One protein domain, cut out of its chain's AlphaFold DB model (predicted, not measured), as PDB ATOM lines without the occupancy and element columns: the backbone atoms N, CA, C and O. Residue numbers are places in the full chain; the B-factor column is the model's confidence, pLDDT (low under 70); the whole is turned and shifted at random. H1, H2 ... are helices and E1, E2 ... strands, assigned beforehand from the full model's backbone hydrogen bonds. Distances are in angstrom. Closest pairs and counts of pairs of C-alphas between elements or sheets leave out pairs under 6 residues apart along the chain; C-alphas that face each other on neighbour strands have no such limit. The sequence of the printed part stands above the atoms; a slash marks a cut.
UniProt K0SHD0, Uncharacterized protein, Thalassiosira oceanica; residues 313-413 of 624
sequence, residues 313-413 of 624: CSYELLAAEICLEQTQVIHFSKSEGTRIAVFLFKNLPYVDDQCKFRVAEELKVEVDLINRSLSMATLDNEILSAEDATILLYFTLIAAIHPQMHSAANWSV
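This is residues 313 to 413 of the 624 residues of an uncharacterized protein of Thalassiosira oceanica (UniProt K0SHD0). A twisted sheet of four strands curls round the first part of one long helix, H3, and residues 406 to 413, of which 406 to 412 belong to H3, stick out from the body. H1 packs beside the beginning of H3 on the same face, crossing the strands, and short H2 is on that face too. The printed part has 101 residues with three named helices and four named strands, H1 H2 E1 E2 E3 E4 H3, of mixed class; the sheet, E1 E2 E3 E4, is a meander, each strand the antiparallel neighbour of the one before. It is compact, with a radius of gyration of the C-alphas of 13.6 A, spanning 37 by 37 by 26 A.

Find C-alpha 315 at (199.433, 191.580, 152.509), where H1, residues 315 to 325, begins; H2 follows at residues 327 to 331. Next come E1, residues 332 to 336, E2, residues 340 to 351, E3, residues 357 to 368, 30.6 A long, and E4, residues 373 to 379. E2 bends by 78 degrees at residue 347. H3, residues 386 to 412, is 35.6 A long and ends at C-alpha 412, (190.209, 182.820, 120.088).

Look for pairs within hydrogen-bond range in the hairpins: N 333 and O 342, 2.8 A, in E1 and E2; N 345 and O 363, 2.9 A, in E2 and E3; N 364 and O 378, 2.9 A, in E3 and E4. H1 is on the sheet, two layers, at a height of 8.2 A. H3 touches H1 with residues 386 to 394 alone, the closest C-alphas being Ala 319 and Thr 390, 4.9 A. Every O i to N i+4 pair is within range in H1, 20 of 23 in H3, and 0 of 1 in H2, where 1 of 2 O i to N i+3 pairs is.

The C-alphas farthest apart, Ile 383 and Val 413, are 41.0 A apart. The printed part has no cut and no long link, and no printed residue is under 70 in pLDDT.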
ATOM      1  N   CYS A 313     203.395 197.440 153.404       93.62
ATOM      2  CA  CYS A 313     202.461 196.670 152.593       93.62
ATOM      3  C   CYS A 313     201.567 195.850 153.528       93.62
ATOM      4  O   CYS A 313     202.090 195.107 154.355       93.62
ATOM      5  N   SER A 314     200.243 196.001 153.419       97.25
ATOM      6  CA  SER A 314     199.298 195.058 154.028       97.25
ATOM      7  C   SER A 314     199.054 193.938 153.029       97.25
ATOM      8  O   SER A 314     198.427 194.142 151.985       97.25
ATOM      9  N   TYR A 315     199.590 192.764 153.342       97.88
ATOM     10  CA  TYR A 315     199.433 191.580 152.509       97.88
ATOM     11  C   TYR A 315     197.980 191.100 152.473       97.88
ATOM     12  O   TYR A 315     197.546 190.536 151.478       97.88
ATOM     13  N   GLU A 316     197.195 191.390 153.509       98.38
ATOM     14  CA  GLU A 316     195.774 191.064 153.569       98.38
ATOM     15  C   GLU A 316     194.985 191.818 152.498       98.38
ATOM     16  O   GLU A 316     194.183 191.218 151.780       98.38
ATOM     17  N   LEU A 317     195.224 193.127 152.369       97.56
ATOM     18  CA  LEU A 317     194.600 193.950 151.333       97.56
ATOM     19  C   LEU A 317     195.096 193.547 149.942       97.56
ATOM     20  O   LEU A 317     194.297 193.420 149.019       97.56
ATOM     21  N   LEU A 318     196.399 193.285 149.798       97.00
ATOM     22  CA  LEU A 318     196.985 192.901 148.515       97.00
ATOM     23  C   LEU A 318     196.471 191.538 148.021       97.00
ATOM     24  O   LEU A 318     196.125 191.406 146.850       97.00
ATOM     25  N   ALA A 319     196.377 190.529 148.891       97.69
ATOM     26  CA  ALA A 319     195.814 189.223 148.539       97.69
ATOM     27  C   ALA A 319     194.346 189.335 148.095       97.69
ATOM     28  O   ALA A 319     193.947 188.724 147.099       97.69
ATOM     29  N   ALA A 320     193.554 190.147 148.801       97.62
ATOM     30  CA  ALA A 320     192.166 190.413 148.446       97.62
ATOM     31  C   ALA A 320     192.039 191.158 147.110       97.62
ATOM     32  O   ALA A 320     191.223 190.767 146.276       97.62
ATOM     33  N   GLU A 321     192.861 192.182 146.870       96.75
ATOM     34  CA  GLU A 321     192.916 192.914 145.598       96.75
ATOM     35  C   GLU A 321     193.266 191.976 144.435       96.75
ATOM     36  O   GLU A 321     192.607 192.003 143.396       96.75
ATOM     37  N   ILE A 322     194.240 191.079 144.623       95.81
ATOM     38  CA  ILE A 322     194.598 190.080 143.611       95.81
ATOM     39  C   ILE A 322     193.402 189.162 143.299       95.81
ATOM     40  O   ILE A 322     193.120 188.916 142.127       95.81
ATOM     41  N   CYS A 323     192.662 188.685 144.303       96.19
ATOM     42  CA  CYS A 323     191.507 187.808 144.071       96.19
ATOM     43  C   CYS A 323     190.317 188.539 143.428       96.19
ATOM     44  O   CYS A 323     189.664 187.989 142.540       96.19
ATOM     45  N   LEU A 324     190.024 189.762 143.877       95.25
ATOM     46  CA  LEU A 324     188.823 190.510 143.495       95.25
ATOM     47  C   LEU A 324     188.983 191.303 142.194       95.25
ATOM     48  O   LEU A 324     188.012 191.448 141.454       95.25
ATOM     49  N   GLU A 325     190.168 191.853 141.929       92.56
ATOM     50  CA  GLU A 325     190.385 192.809 140.833       92.56
ATOM     51  C   GLU A 325     191.195 192.231 139.666       92.56
ATOM     52  O   GLU A 325     191.237 192.827 138.589       92.56
ATOM     53  N   GLN A 326     191.832 191.067 139.842       90.06
ATOM     54  CA  GLN A 326     192.577 190.401 138.772       90.06
ATOM     55  C   GLN A 326     191.790 189.237 138.165       90.06
ATOM     56  O   GLN A 326     190.651 188.927 138.509       90.06
ATOM     57  N   THR A 327     192.432 188.539 137.234       85.00
ATOM     58  CA  THR A 327     191.852 187.406 136.503       85.00
ATOM     59  C   THR A 327     191.590 186.187 137.384       85.00
ATOM     60  O   THR A 327     191.002 185.219 136.914       85.00
ATOM     61  N   GLN A 328     191.987 186.232 138.658       87.44
ATOM     62  CA  GLN A 328     191.744 185.171 139.631       87.44
ATOM     63  C   GLN A 328     190.302 185.119 140.134       87.44
ATOM     64  O   GLN A 328     189.922 184.123 140.742       87.44
ATOM     65  N   VAL A 329     189.470 186.109 139.793       89.88
ATOM     66  CA  VAL A 329     188.029 186.085 140.080       89.88
ATOM     67  C   VAL A 329     187.329 184.841 139.516       89.88
ATOM     68  O   VAL A 329     186.324 184.395 140.061       89.88
ATOM     69  N   ILE A 330     187.895 184.214 138.476       86.81
ATOM     70  CA  ILE A 330     187.406 182.946 137.909       86.81
ATOM     71  C   ILE A 330     187.421 181.783 138.913       86.81
ATOM     72  O   ILE A 330     186.731 180.791 138.706       86.81
ATOM     73  N   HIS A 331     188.210 181.891 139.985       90.50
ATOM     74  CA  HIS A 331     188.289 180.896 141.051       90.50
ATOM     75  C   HIS A 331     187.255 181.126 142.158       90.50
ATOM     76  O   HIS A 331     187.245 180.382 143.138       90.50
ATOM     77  N   PHE A 332     186.383 182.132 142.023       94.94
ATOM     78  CA  PHE A 332     185.270 182.335 142.940       94.94
ATOM     79  C   PHE A 332     184.382 181.088 142.970       94.94
ATOM     80  O   PHE A 332     183.866 180.640 141.945       94.94
ATOM     81  N   SER A 333     184.210 180.523 144.161       93.62
ATOM     82  CA  SER A 333     183.385 179.339 144.369       93.62
ATOM     83  C   SER A 333     182.024 179.722 144.926       93.62
ATOM     84  O   SER A 333     180.998 179.420 144.319       93.62
ATOM     85  N   LYS A 334     182.007 180.386 146.084       92.25
ATOM     86  CA  LYS A 334     180.786 180.717 146.820       92.25
ATOM     87  C   LYS A 334     181.002 181.933 147.712       92.25
ATOM     88  O   LYS A 334     182.135 182.289 148.032       92.25
ATOM     89  N   SER A 335     179.898 182.520 148.156       90.94
ATOM     90  CA  SER A 335     179.886 183.497 149.241       90.94
ATOM     91  C   SER A 335     179.301 182.838 150.487       90.94
ATOM     92  O   SER A 335     178.211 182.270 150.431       90.94
ATOM     93  N   GLU A 336     180.021 182.873 151.606       84.81
ATOM     94  CA  GLU A 336     179.497 182.449 152.904       84.81
ATOM     95  C   GLU A 336     178.806 183.655 153.557       84.81
ATOM     96  O   GLU A 336     179.430 184.550 154.132       84.81
ATOM     97  N   GLY A 337     177.483 183.723 153.371       85.94
ATOM     98  CA  GLY A 337     176.691 184.908 153.697       85.94
ATOM     99  C   GLY A 337     176.964 186.070 152.735       85.94
ATOM    100  O   GLY A 337     177.327 185.864 151.578       85.94
ATOM    101  N   THR A 338     176.784 187.305 153.204       80.12
ATOM    102  CA  THR A 338     177.030 188.531 152.418       80.12
ATOM    103  C   THR A 338     178.445 189.088 152.578       80.12
ATOM    104  O   THR A 338     178.766 190.111 151.979       80.12
ATOM    105  N   ARG A 339     179.285 188.454 153.408       93.81
ATOM    106  CA  ARG A 339     180.536 189.058 153.878       93.81
ATOM    107  C   ARG A 339     181.797 188.374 153.372       93.81
ATOM    108  O   ARG A 339     182.764 189.080 153.125       93.81
ATOM    109  N   ILE A 340     181.816 187.050 153.222       97.44
ATOM    110  CA  ILE A 340     183.047 186.321 152.890       97.44
ATOM    111  C   ILE A 340     182.922 185.683 151.509       97.44
ATOM    112  O   ILE A 340     182.090 184.802 151.306       97.44
ATOM    113  N   ALA A 341     183.777 186.095 150.575       97.00
ATOM    114  CA  ALA A 341     183.945 185.421 149.293       97.00
ATOM    115  C   ALA A 341     185.022 184.340 149.398       97.00
ATOM    116  O   ALA A 341     186.126 184.605 149.872       97.00
ATOM    117  N   VAL A 342     184.706 183.136 148.926       97.12
ATOM    118  CA  VAL A 342     185.606 181.980 148.949       97.12
ATOM    119  C   VAL A 342     186.101 181.691 147.535       97.12
ATOM    120  O   VAL A 342     185.305 181.412 146.634       97.12
ATOM    121  N   PHE A 343     187.418 181.714 147.358       97.38
ATOM    122  CA  PHE A 343     188.120 181.377 146.124       97.38
ATOM    123  C   PHE A 343     188.826 180.032 146.290       97.38
ATOM    124  O   PHE A 343     189.542 179.835 147.271       97.38
ATOM    125  N   LEU A 344     188.624 179.113 145.343       96.19
ATOM    126  CA  LEU A 344     189.191 177.762 145.376       96.19
ATOM    127  C   LEU A 344     190.085 177.518 144.157       96.19
ATOM    128  O   LEU A 344     189.639 177.526 143.004       96.19
ATOM    129  N   PHE A 345     191.359 177.254 144.425       95.25
ATOM    130  CA  PHE A 345     192.375 176.937 143.432       95.25
ATOM    131  C   PHE A 345     192.757 175.463 143.578       95.25
ATOM    132  O   PHE A 345     193.574 175.101 144.422       95.25
ATOM    133  N   LYS A 346     192.149 174.605 142.757       93.25
ATOM    134  CA  LYS A 346     192.419 173.162 142.763       93.25
ATOM    135  C   LYS A 346     193.687 172.814 141.993       93.25
ATOM    136  O   LYS A 346     193.949 173.421 140.953       93.25
ATOM    137  N   ASN A 347     194.397 171.780 142.445       91.88
ATOM    138  CA  ASN A 347     195.601 171.245 141.804       91.88
ATOM    139  C   ASN A 347     196.647 172.338 141.542       91.88
ATOM    140  O   ASN A 347     197.163 172.475 140.429       91.88
ATOM    141  N   LEU A 348     196.912 173.164 142.556       92.94
ATOM    142  CA  LEU A 348     197.733 174.356 142.429       92.94
ATOM    143  C   LEU A 348     199.222 173.987 142.301       92.94
ATOM    144  O   LEU A 348     199.815 173.523 143.277       92.94
ATOM    145  N   PRO A 349     199.877 174.232 141.149       91.31
ATOM    146  CA  PRO A 349     201.316 174.047 141.045       91.31
ATOM    147  C   PRO A 349     202.041 175.149 141.825       91.31
ATOM    148  O   PRO A 349     201.810 176.336 141.594       91.31
ATOM    149  N   TYR A 350     202.968 174.767 142.699       92.62
ATOM    150  CA  TYR A 350     203.796 175.703 143.455       92.62
ATOM    151  C   TYR A 350     205.222 175.175 143.638       92.62
ATOM    152  O   TYR A 350     205.554 174.043 143.276       92.62
ATOM    153  N   VAL A 351     206.096 176.039 144.147       90.50
ATOM    154  CA  VAL A 351     207.483 175.701 144.468       90.50
ATOM    155  C   VAL A 351     207.650 175.826 145.973       90.50
ATOM    156  O   VAL A 351     207.362 176.884 146.528       90.50
ATOM    157  N   ASP A 352     208.086 174.747 146.618       92.38
ATOM    158  CA  ASP A 352     208.322 174.739 148.061       92.38
ATOM    159  C   ASP A 352     209.614 175.489 148.450       92.38
ATOM    160  O   ASP A 352     210.386 175.969 147.611       92.38
ATOM    161  N   ASP A 353     209.871 175.573 149.751       87.56
ATOM    162  CA  ASP A 353     211.076 176.156 150.343       87.56
ATOM    163  C   ASP A 353     212.380 175.462 149.894       87.56
ATOM    164  O   ASP A 353     213.447 176.081 149.861       87.56
ATOM    165  N   GLN A 354     212.298 174.199 149.468       92.62
ATOM    166  CA  GLN A 354     213.399 173.424 148.892       92.62
ATOM    167  C   GLN A 354     213.554 173.618 147.378       92.62
ATOM    168  O   GLN A 354     214.353 172.919 146.747       92.62
ATOM    169  N   CYS A 355     212.822 174.566 146.789       87.69
ATOM    170  CA  CYS A 355     212.797 174.824 145.353       87.69
ATOM    171  C   CYS A 355     212.326 173.612 144.526       87.69
ATOM    172  O   CYS A 355     212.697 173.472 143.357       87.69
ATOM    173  N   LYS A 356     211.523 172.724 145.121       91.00
ATOM    174  CA  LYS A 356     210.932 171.567 144.451       91.00
ATOM    175  C   LYS A 356     209.530 171.907 143.975       91.00
ATOM    176  O   LYS A 356     208.735 172.514 144.687       91.00
ATOM    177  N   PHE A 357     209.235 171.480 142.751       91.12
ATOM    178  CA  PHE A 357     207.892 171.550 142.198       91.12
ATOM    179  C   PHE A 357     206.962 170.624 142.985       91.12
ATOM    180  O   PHE A 357     207.262 169.439 143.153       91.12
ATOM    181  N   ARG A 358     205.833 171.168 143.428       94.00
ATOM    182  CA  ARG A 358     204.740 170.444 144.073       94.00
ATOM    183  C   ARG A 358     203.411 170.867 143.460       94.00
ATOM    184  O   ARG A 358     203.321 171.901 142.801       94.00
ATOM    185  N   VAL A 359     202.391 170.052 143.682       94.19
ATOM    186  CA  VAL A 359     201.007 170.357 143.322       94.19
ATOM    187  C   VAL A 359     200.193 170.194 144.595       94.19
ATOM    188  O   VAL A 359     200.132 169.085 145.117       94.19
ATOM    189  N   ALA A 360     199.654 171.295 145.111       95.50
ATOM    190  CA  ALA A 360     198.718 171.260 146.227       95.50
ATOM    191  C   ALA A 360     197.345 170.817 145.717       95.50
ATOM    192  O   ALA A 360     196.967 171.159 144.593       95.50
ATOM    193  N   GLU A 361     196.603 170.069 146.525       96.00
ATOM    194  CA  GLU A 361     195.242 169.650 146.190       96.00
ATOM    195  C   GLU A 361     194.326 170.874 146.098       96.00
ATOM    196  O   GLU A 361     193.609 171.044 145.105       96.00
ATOM    197  N   GLU A 362     194.414 171.771 147.081       96.19
ATOM    198  CA  GLU A 362     193.588 172.969 147.152       96.19
ATOM    199  C   GLU A 362     194.286 174.125 147.882       96.19
ATOM    200  O   GLU A 362     194.731 174.005 149.023       96.19
ATOM    201  N   LEU A 363     194.303 175.297 147.243       97.44
ATOM    202  CA  LEU A 363     194.454 176.577 147.932       97.44
ATOM    203  C   LEU A 363     193.066 177.216 148.057       97.44
ATOM    204  O   LEU A 363     192.433 177.550 147.054       97.44
ATOM    205  N   LYS A 364     192.608 177.407 149.293       97.69
ATOM    206  CA  LYS A 364     191.370 178.113 149.628       97.69
ATOM    207  C   LYS A 364     191.714 179.496 150.162       97.69
ATOM    208  O   LYS A 364     192.514 179.625 151.084       97.69
ATOM    209  N   VAL A 365     191.092 180.523 149.596       98.12
ATOM    210  CA  VAL A 365     191.282 181.920 149.998       98.12
ATOM    211  C   VAL A 365     189.932 182.537 150.316       98.12
ATOM    212  O   VAL A 365     189.036 182.570 149.478       98.12
ATOM    213  N   GLU A 366     189.782 183.025 151.539       98.06
ATOM    214  CA  GLU A 366     188.582 183.678 152.042       98.06
ATOM    215  C   GLU A 366     188.836 185.177 152.170       98.06
ATOM    216  O   GLU A 366     189.746 185.609 152.878       98.06
ATOM    217  N   VAL A 367     188.022 185.980 151.492       98.19
ATOM    218  CA  VAL A 367     188.154 187.438 151.441       98.19
ATOM    219  C   VAL A 367     186.936 188.083 152.092       98.19
ATOM    220  O   VAL A 367     185.807 187.832 151.671       98.19
ATOM    221  N   ASP A 368     187.158 188.945 153.086       97.75
ATOM    222  CA  ASP A 368     186.118 189.809 153.651       97.75
ATOM    223  C   ASP A 368     185.801 190.919 152.640       97.75
ATOM    224  O   ASP A 368     186.612 191.813 152.397       97.75
ATOM    225  N   LEU A 369     184.616 190.859 152.035       96.38
ATOM    226  CA  LEU A 369     184.152 191.780 150.999       96.38
ATOM    227  C   LEU A 369     183.921 193.202 151.519       96.38
ATOM    228  O   LEU A 369     184.018 194.147 150.739       96.38
ATOM    229  N   ILE A 370     183.629 193.368 152.814       95.88
ATOM    230  CA  ILE A 370     183.385 194.687 153.411       95.88
ATOM    231  C   ILE A 370     184.714 195.414 153.589       95.88
ATOM    232  O   ILE A 370     184.869 196.556 153.165       95.88
ATOM    233  N   ASN A 371     185.684 194.727 154.190       97.12
ATOM    234  CA  ASN A 371     187.008 195.291 154.447       97.12
ATOM    235  C   ASN A 371     187.943 195.194 153.232       97.12
ATOM    236  O   ASN A 371     189.008 195.807 153.234       97.12
ATOM    237  N   ARG A 372     187.545 194.435 152.201       97.31
ATOM    238  CA  ARG A 372     188.359 194.072 151.031       97.31
ATOM    239  C   ARG A 372     189.731 193.543 151.459       97.31
ATOM    240  O   ARG A 372     190.755 193.946 150.919       97.31
ATOM    241  N   SER A 373     189.734 192.658 152.454       97.94
ATOM    242  CA  SER A 373     190.938 192.113 153.084       97.94
ATOM    243  C   SER A 373     190.872 190.593 153.179       97.94
ATOM    244  O   SER A 373     189.793 190.011 153.296       97.94
ATOM    245  N   LEU A 374     192.031 189.940 153.166       98.19
ATOM    246  CA  LEU A 374     192.140 188.511 153.430       98.19
ATOM    247  C   LEU A 374     191.618 188.188 154.836       98.19
ATOM    248  O   LEU A 374     192.103 188.741 155.820       98.19
ATOM    249  N   SER A 375     190.635 187.294 154.914       97.44
ATOM    250  CA  SER A 375     190.098 186.761 156.168       97.44
ATOM    251  C   SER A 375     190.879 185.521 156.600       97.44
ATOM    252  O   SER A 375     191.335 185.436 157.737       97.44
ATOM    253  N   MET A 376     191.062 184.564 155.686       97.88
ATOM    254  CA  MET A 376     191.803 183.326 155.931       97.88
ATOM    255  C   MET A 376     192.324 182.760 154.609       97.88
ATOM    256  O   MET A 376     191.677 182.893 153.573       97.88
ATOM    257  N   ALA A 377     193.479 182.105 154.636       98.38
ATOM    258  CA  ALA A 377     193.961 181.303 153.521       98.38
ATOM    259  C   ALA A 377     194.450 179.953 154.040       98.38
ATOM    260  O   ALA A 377     195.107 179.899 155.081       98.38
ATOM    261  N   THR A 378     194.149 178.878 153.316       98.19
ATOM    262  CA  THR A 378     194.632 177.532 153.638       98.19
ATOM    263  C   THR A 378     195.166 176.822 152.402       98.19
ATOM    264  O   THR A 378     194.523 176.870 151.354       98.19
ATOM    265  N   LEU A 379     196.296 176.129 152.535       97.56
ATOM    266  CA  LEU A 379     196.867 175.235 151.525       97.56
ATOM    267  C   LEU A 379     196.787 173.802 152.050       97.56
ATOM    268  O   LEU A 379     197.408 173.503 153.062       97.56
ATOM    269  N   ASP A 380     195.997 172.939 151.418       97.00
ATOM    270  CA  ASP A 380     195.806 171.544 151.850       97.00
ATOM    271  C   ASP A 380     195.437 171.410 153.348       97.00
ATOM    272  O   ASP A 380     195.870 170.496 154.049       97.00
ATOM    273  N   ASN A 381     194.591 172.329 153.835       96.50
ATOM    274  CA  ASN A 381     194.163 172.506 155.237       96.50
ATOM    275  C   ASN A 381     195.190 173.145 156.193       96.50
ATOM    276  O   ASN A 381     194.868 173.362 157.363       96.50
ATOM    277  N   GLU A 382     196.385 173.510 155.731       97.12
ATOM    278  CA  GLU A 382     197.345 174.281 156.525       97.12
ATOM    279  C   GLU A 382     197.056 175.779 156.409       97.12
ATOM    280  O   GLU A 382     196.983 176.319 155.307       97.12
ATOM    281  N   ILE A 383     196.887 176.465 157.543       97.94
ATOM    282  CA  ILE A 383     196.646 177.914 157.569       97.94
ATOM    283  C   ILE A 383     197.909 178.642 157.109       97.94
ATOM    284  O   ILE A 383     198.983 178.473 157.685       97.94
ATOM    285  N   LEU A 384     197.756 179.489 156.097       97.62
ATOM    286  CA  LEU A 384     198.823 180.325 155.568       97.62
ATOM    287  C   LEU A 384     198.826 181.705 156.218       97.62
ATOM    288  O   LEU A 384     197.778 182.264 156.555       97.62
ATOM    289  N   SER A 385     200.015 182.303 156.303       97.94
ATOM    290  CA  SER A 385     200.127 183.737 156.546       97.94
ATOM    291  C   SER A 385     199.611 184.532 155.335       97.94
ATOM    292  O   SER A 385     199.604 184.041 154.202       97.94
ATOM    293  N   ALA A 386     199.205 185.787 155.547       98.00
ATOM    294  CA  ALA A 386     198.778 186.657 154.449       98.00
ATOM    295  C   ALA A 386     199.895 186.894 153.417       98.00
ATOM    296  O   ALA A 386     199.627 187.007 152.218       98.00
ATOM    297  N   GLU A 387     201.150 186.932 153.873       97.31
ATOM    298  CA  GLU A 387     202.332 187.053 153.019       97.31
ATOM    299  C   GLU A 387     202.497 185.818 152.121       97.31
ATOM    300  O   GLU A 387     202.577 185.958 150.899       97.31
ATOM    301  N   ASP A 388     202.447 184.611 152.695       96.56
ATOM    302  CA  ASP A 388     202.573 183.358 151.937       96.56
ATOM    303  C   ASP A 388     201.424 183.186 150.939       96.56
ATOM    304  O   ASP A 388     201.649 182.848 149.773       96.56
ATOM    305  N   ALA A 389     200.192 183.492 151.360       97.62
ATOM    306  CA  ALA A 389     199.025 183.477 150.484       97.62
ATOM    307  C   ALA A 389     199.197 184.449 149.307       97.62
ATOM    308  O   ALA A 389     198.957 184.077 148.159       97.62
ATOM    309  N   THR A 390     199.682 185.670 149.560       97.44
ATOM    310  CA  THR A 390     199.961 186.658 148.505       97.44
ATOM    311  C   THR A 390     201.006 186.145 147.516       97.44
ATOM    312  O   THR A 390     200.828 186.275 146.302       97.44
ATOM    313  N   ILE A 391     202.091 185.541 148.010       95.50
ATOM    314  CA  ILE A 391     203.156 184.974 147.172       95.50
ATOM    315  C   ILE A 391     202.599 183.854 146.288       95.50
ATOM    316  O   ILE A 391     202.857 183.853 145.082       95.50
ATOM    317  N   LEU A 392     201.812 182.934 146.853       95.81
ATOM    318  CA  LEU A 392     201.206 181.827 146.112       95.81
ATOM    319  C   LEU A 392     200.185 182.311 145.081       95.81
ATOM    320  O   LEU A 392     200.214 181.852 143.936       95.81
ATOM    321  N   LEU A 393     199.330 183.273 145.432       96.25
ATOM    322  CA  LEU A 393     198.382 183.884 144.498       96.25
ATOM    323  C   LEU A 393     199.121 184.555 143.338       96.25
ATOM    324  O   LEU A 393     198.807 184.305 142.173       96.25
ATOM    325  N   TYR A 394     200.152 185.348 143.626       94.75
ATOM    326  CA  TYR A 394     200.937 186.018 142.593       94.75
ATOM    327  C   TYR A 394     201.706 185.030 141.706       94.75
ATOM    328  O   TYR A 394     201.732 185.176 140.480       94.75
ATOM    329  N   PHE A 395     202.292 183.989 142.304       91.94
ATOM    330  CA  PHE A 395     202.945 182.912 141.567       91.94
ATOM    331  C   PHE A 395     201.957 182.211 140.633       91.94
ATOM    332  O   PHE A 395     202.240 182.057 139.449       91.94
ATOM    333  N   THR A 396     200.769 181.873 141.128       90.50
ATOM    334  CA  THR A 396     199.697 181.244 140.345       90.50
ATOM    335  C   THR A 396     199.267 182.121 139.177       90.50
ATOM    336  O   THR A 396     199.136 181.638 138.048       90.50
ATOM    337  N   LEU A 397     199.098 183.426 139.420       90.25
ATOM    338  CA  LEU A 397     198.750 184.393 138.387       90.25
ATOM    339  C   LEU A 397     199.777 184.377 137.253       90.25
ATOM    340  O   LEU A 397     199.392 184.275 136.092       90.25
ATOM    341  N   ILE A 398     201.070 184.446 137.573       87.25
ATOM    342  CA  ILE A 398     202.141 184.561 136.573       87.25
ATOM    343  C   ILE A 398     202.493 183.223 135.920       87.25
ATOM    344  O   ILE A 398     202.754 183.185 134.720       87.25
ATOM    345  N   ALA A 399     202.555 182.143 136.694       82.50
ATOM    346  CA  ALA A 399     203.105 180.867 136.247       82.50
ATOM    347  C   ALA A 399     202.044 179.933 135.657       82.50
ATOM    348  O   ALA A 399     202.338 179.219 134.700       82.50
ATOM    349  N   ALA A 400     200.825 179.935 136.204       82.50
ATOM    350  CA  ALA A 400     199.769 179.014 135.789       82.50
ATOM    351  C   ALA A 400     198.720 179.712 134.917       82.50
ATOM    352  O   ALA A 400     198.514 179.335 133.763       82.50
ATOM    353  N   ILE A 401     198.096 180.769 135.440       82.06
ATOM    354  CA  ILE A 401     196.938 181.403 134.799       82.06
ATOM    355  C   ILE A 401     197.368 182.224 133.584       82.06
ATOM    356  O   ILE A 401     196.784 182.095 132.514       82.06
ATOM    357  N   HIS A 402     198.407 183.049 133.703       80.94
ATOM    358  CA  HIS A 402     198.837 183.946 132.629       80.94
ATOM    359  C   HIS A 402     199.219 183.211 131.325       80.94
ATOM    360  O   HIS A 402     198.689 183.573 130.270       80.94
ATOM    361  N   PRO A 403     200.031 182.131 131.336       77.62
ATOM    362  CA  PRO A 403     200.316 181.365 130.121       77.62
ATOM    363  C   PRO A 403     199.078 180.673 129.541       77.62
ATOM    364  O   PRO A 403     198.939 180.583 128.316       77.62
ATOM    365  N   GLN A 404     198.158 180.209 130.393       75.81
ATOM    366  CA  GLN A 404     196.895 179.607 129.958       75.81
ATOM    367  C   GLN A 404     195.975 180.642 129.311       75.81
ATOM    368  O   GLN A 404     195.480 180.405 128.212       75.81
ATOM    369  N   MET A 405     195.818 181.818 129.922       76.25
ATOM    370  CA  MET A 405     195.079 182.943 129.352       76.25
ATOM    371  C   MET A 405     195.633 183.335 127.988       76.25
ATOM    372  O   MET A 405     194.875 183.575 127.054       76.25
ATOM    373  N   HIS A 406     196.954 183.371 127.844       76.12
ATOM    374  CA  HIS A 406     197.598 183.649 126.564       76.12
ATOM    375  C   HIS A 406     197.366 182.550 125.543       76.12
ATOM    376  O   HIS A 406     197.112 182.841 124.378       76.12
ATOM    377  N   SER A 407     197.382 181.293 125.967       73.44
ATOM    378  CA  SER A 407     197.064 180.164 125.095       73.44
ATOM    379  C   SER A 407     195.602 180.205 124.636       73.44
ATOM    380  O   SER A 407     195.335 180.041 123.448       73.44
ATOM    381  N   ALA A 408     194.667 180.520 125.535       73.00
ATOM    382  CA  ALA A 408     193.245 180.670 125.233       73.00
ATOM    383  C   ALA A 408     192.955 181.894 124.347       73.00
ATOM    384  O   ALA A 408     192.216 181.783 123.370       73.00
ATOM    385  N   ALA A 409     193.586 183.039 124.622       76.25
ATOM    386  CA  ALA A 409     193.495 184.237 123.788       76.25
ATOM    387  C   ALA A 409     194.074 183.990 122.390       76.25
ATOM    388  O   ALA A 409     193.484 184.372 121.385       76.25
ATOM    389  N   ASN A 410     195.195 183.272 122.298       75.19
ATOM    390  CA  ASN A 410     195.716 182.821 121.012       75.19
ATOM    391  C   ASN A 410     194.716 181.898 120.316       75.19
ATOM    392  O   ASN A 410     194.581 181.926 119.098       75.19
ATOM    393  N   TRP A 411     193.990 181.078 121.069       71.62
ATOM    394  CA  TRP A 411     193.015 180.189 120.472       71.62
ATOM    395  C   TRP A 411     191.820 180.939 119.860       71.62
ATOM    396  O   TRP A 411     191.370 180.563 118.772       71.62
ATOM    397  N   SER A 412     191.368 182.020 120.504       72.12
ATOM    398  CA  SER A 412     190.209 182.820 120.088       72.12
ATOM    399  C   SER A 412     190.477 183.799 118.941       72.12
ATOM    400  O   SER A 412     189.527 184.307 118.343       72.12
ATOM    401  N   VAL A 413     191.739 184.053 118.584       81.12
ATOM    402  CA  VAL A 413     192.058 184.958 117.475       81.12
ATOM    403  C   VAL A 413     191.936 184.297 116.103       81.12
ATOM    404  O   VAL A 413     192.237 183.118 115.907       81.12
TER     405      VAL A 413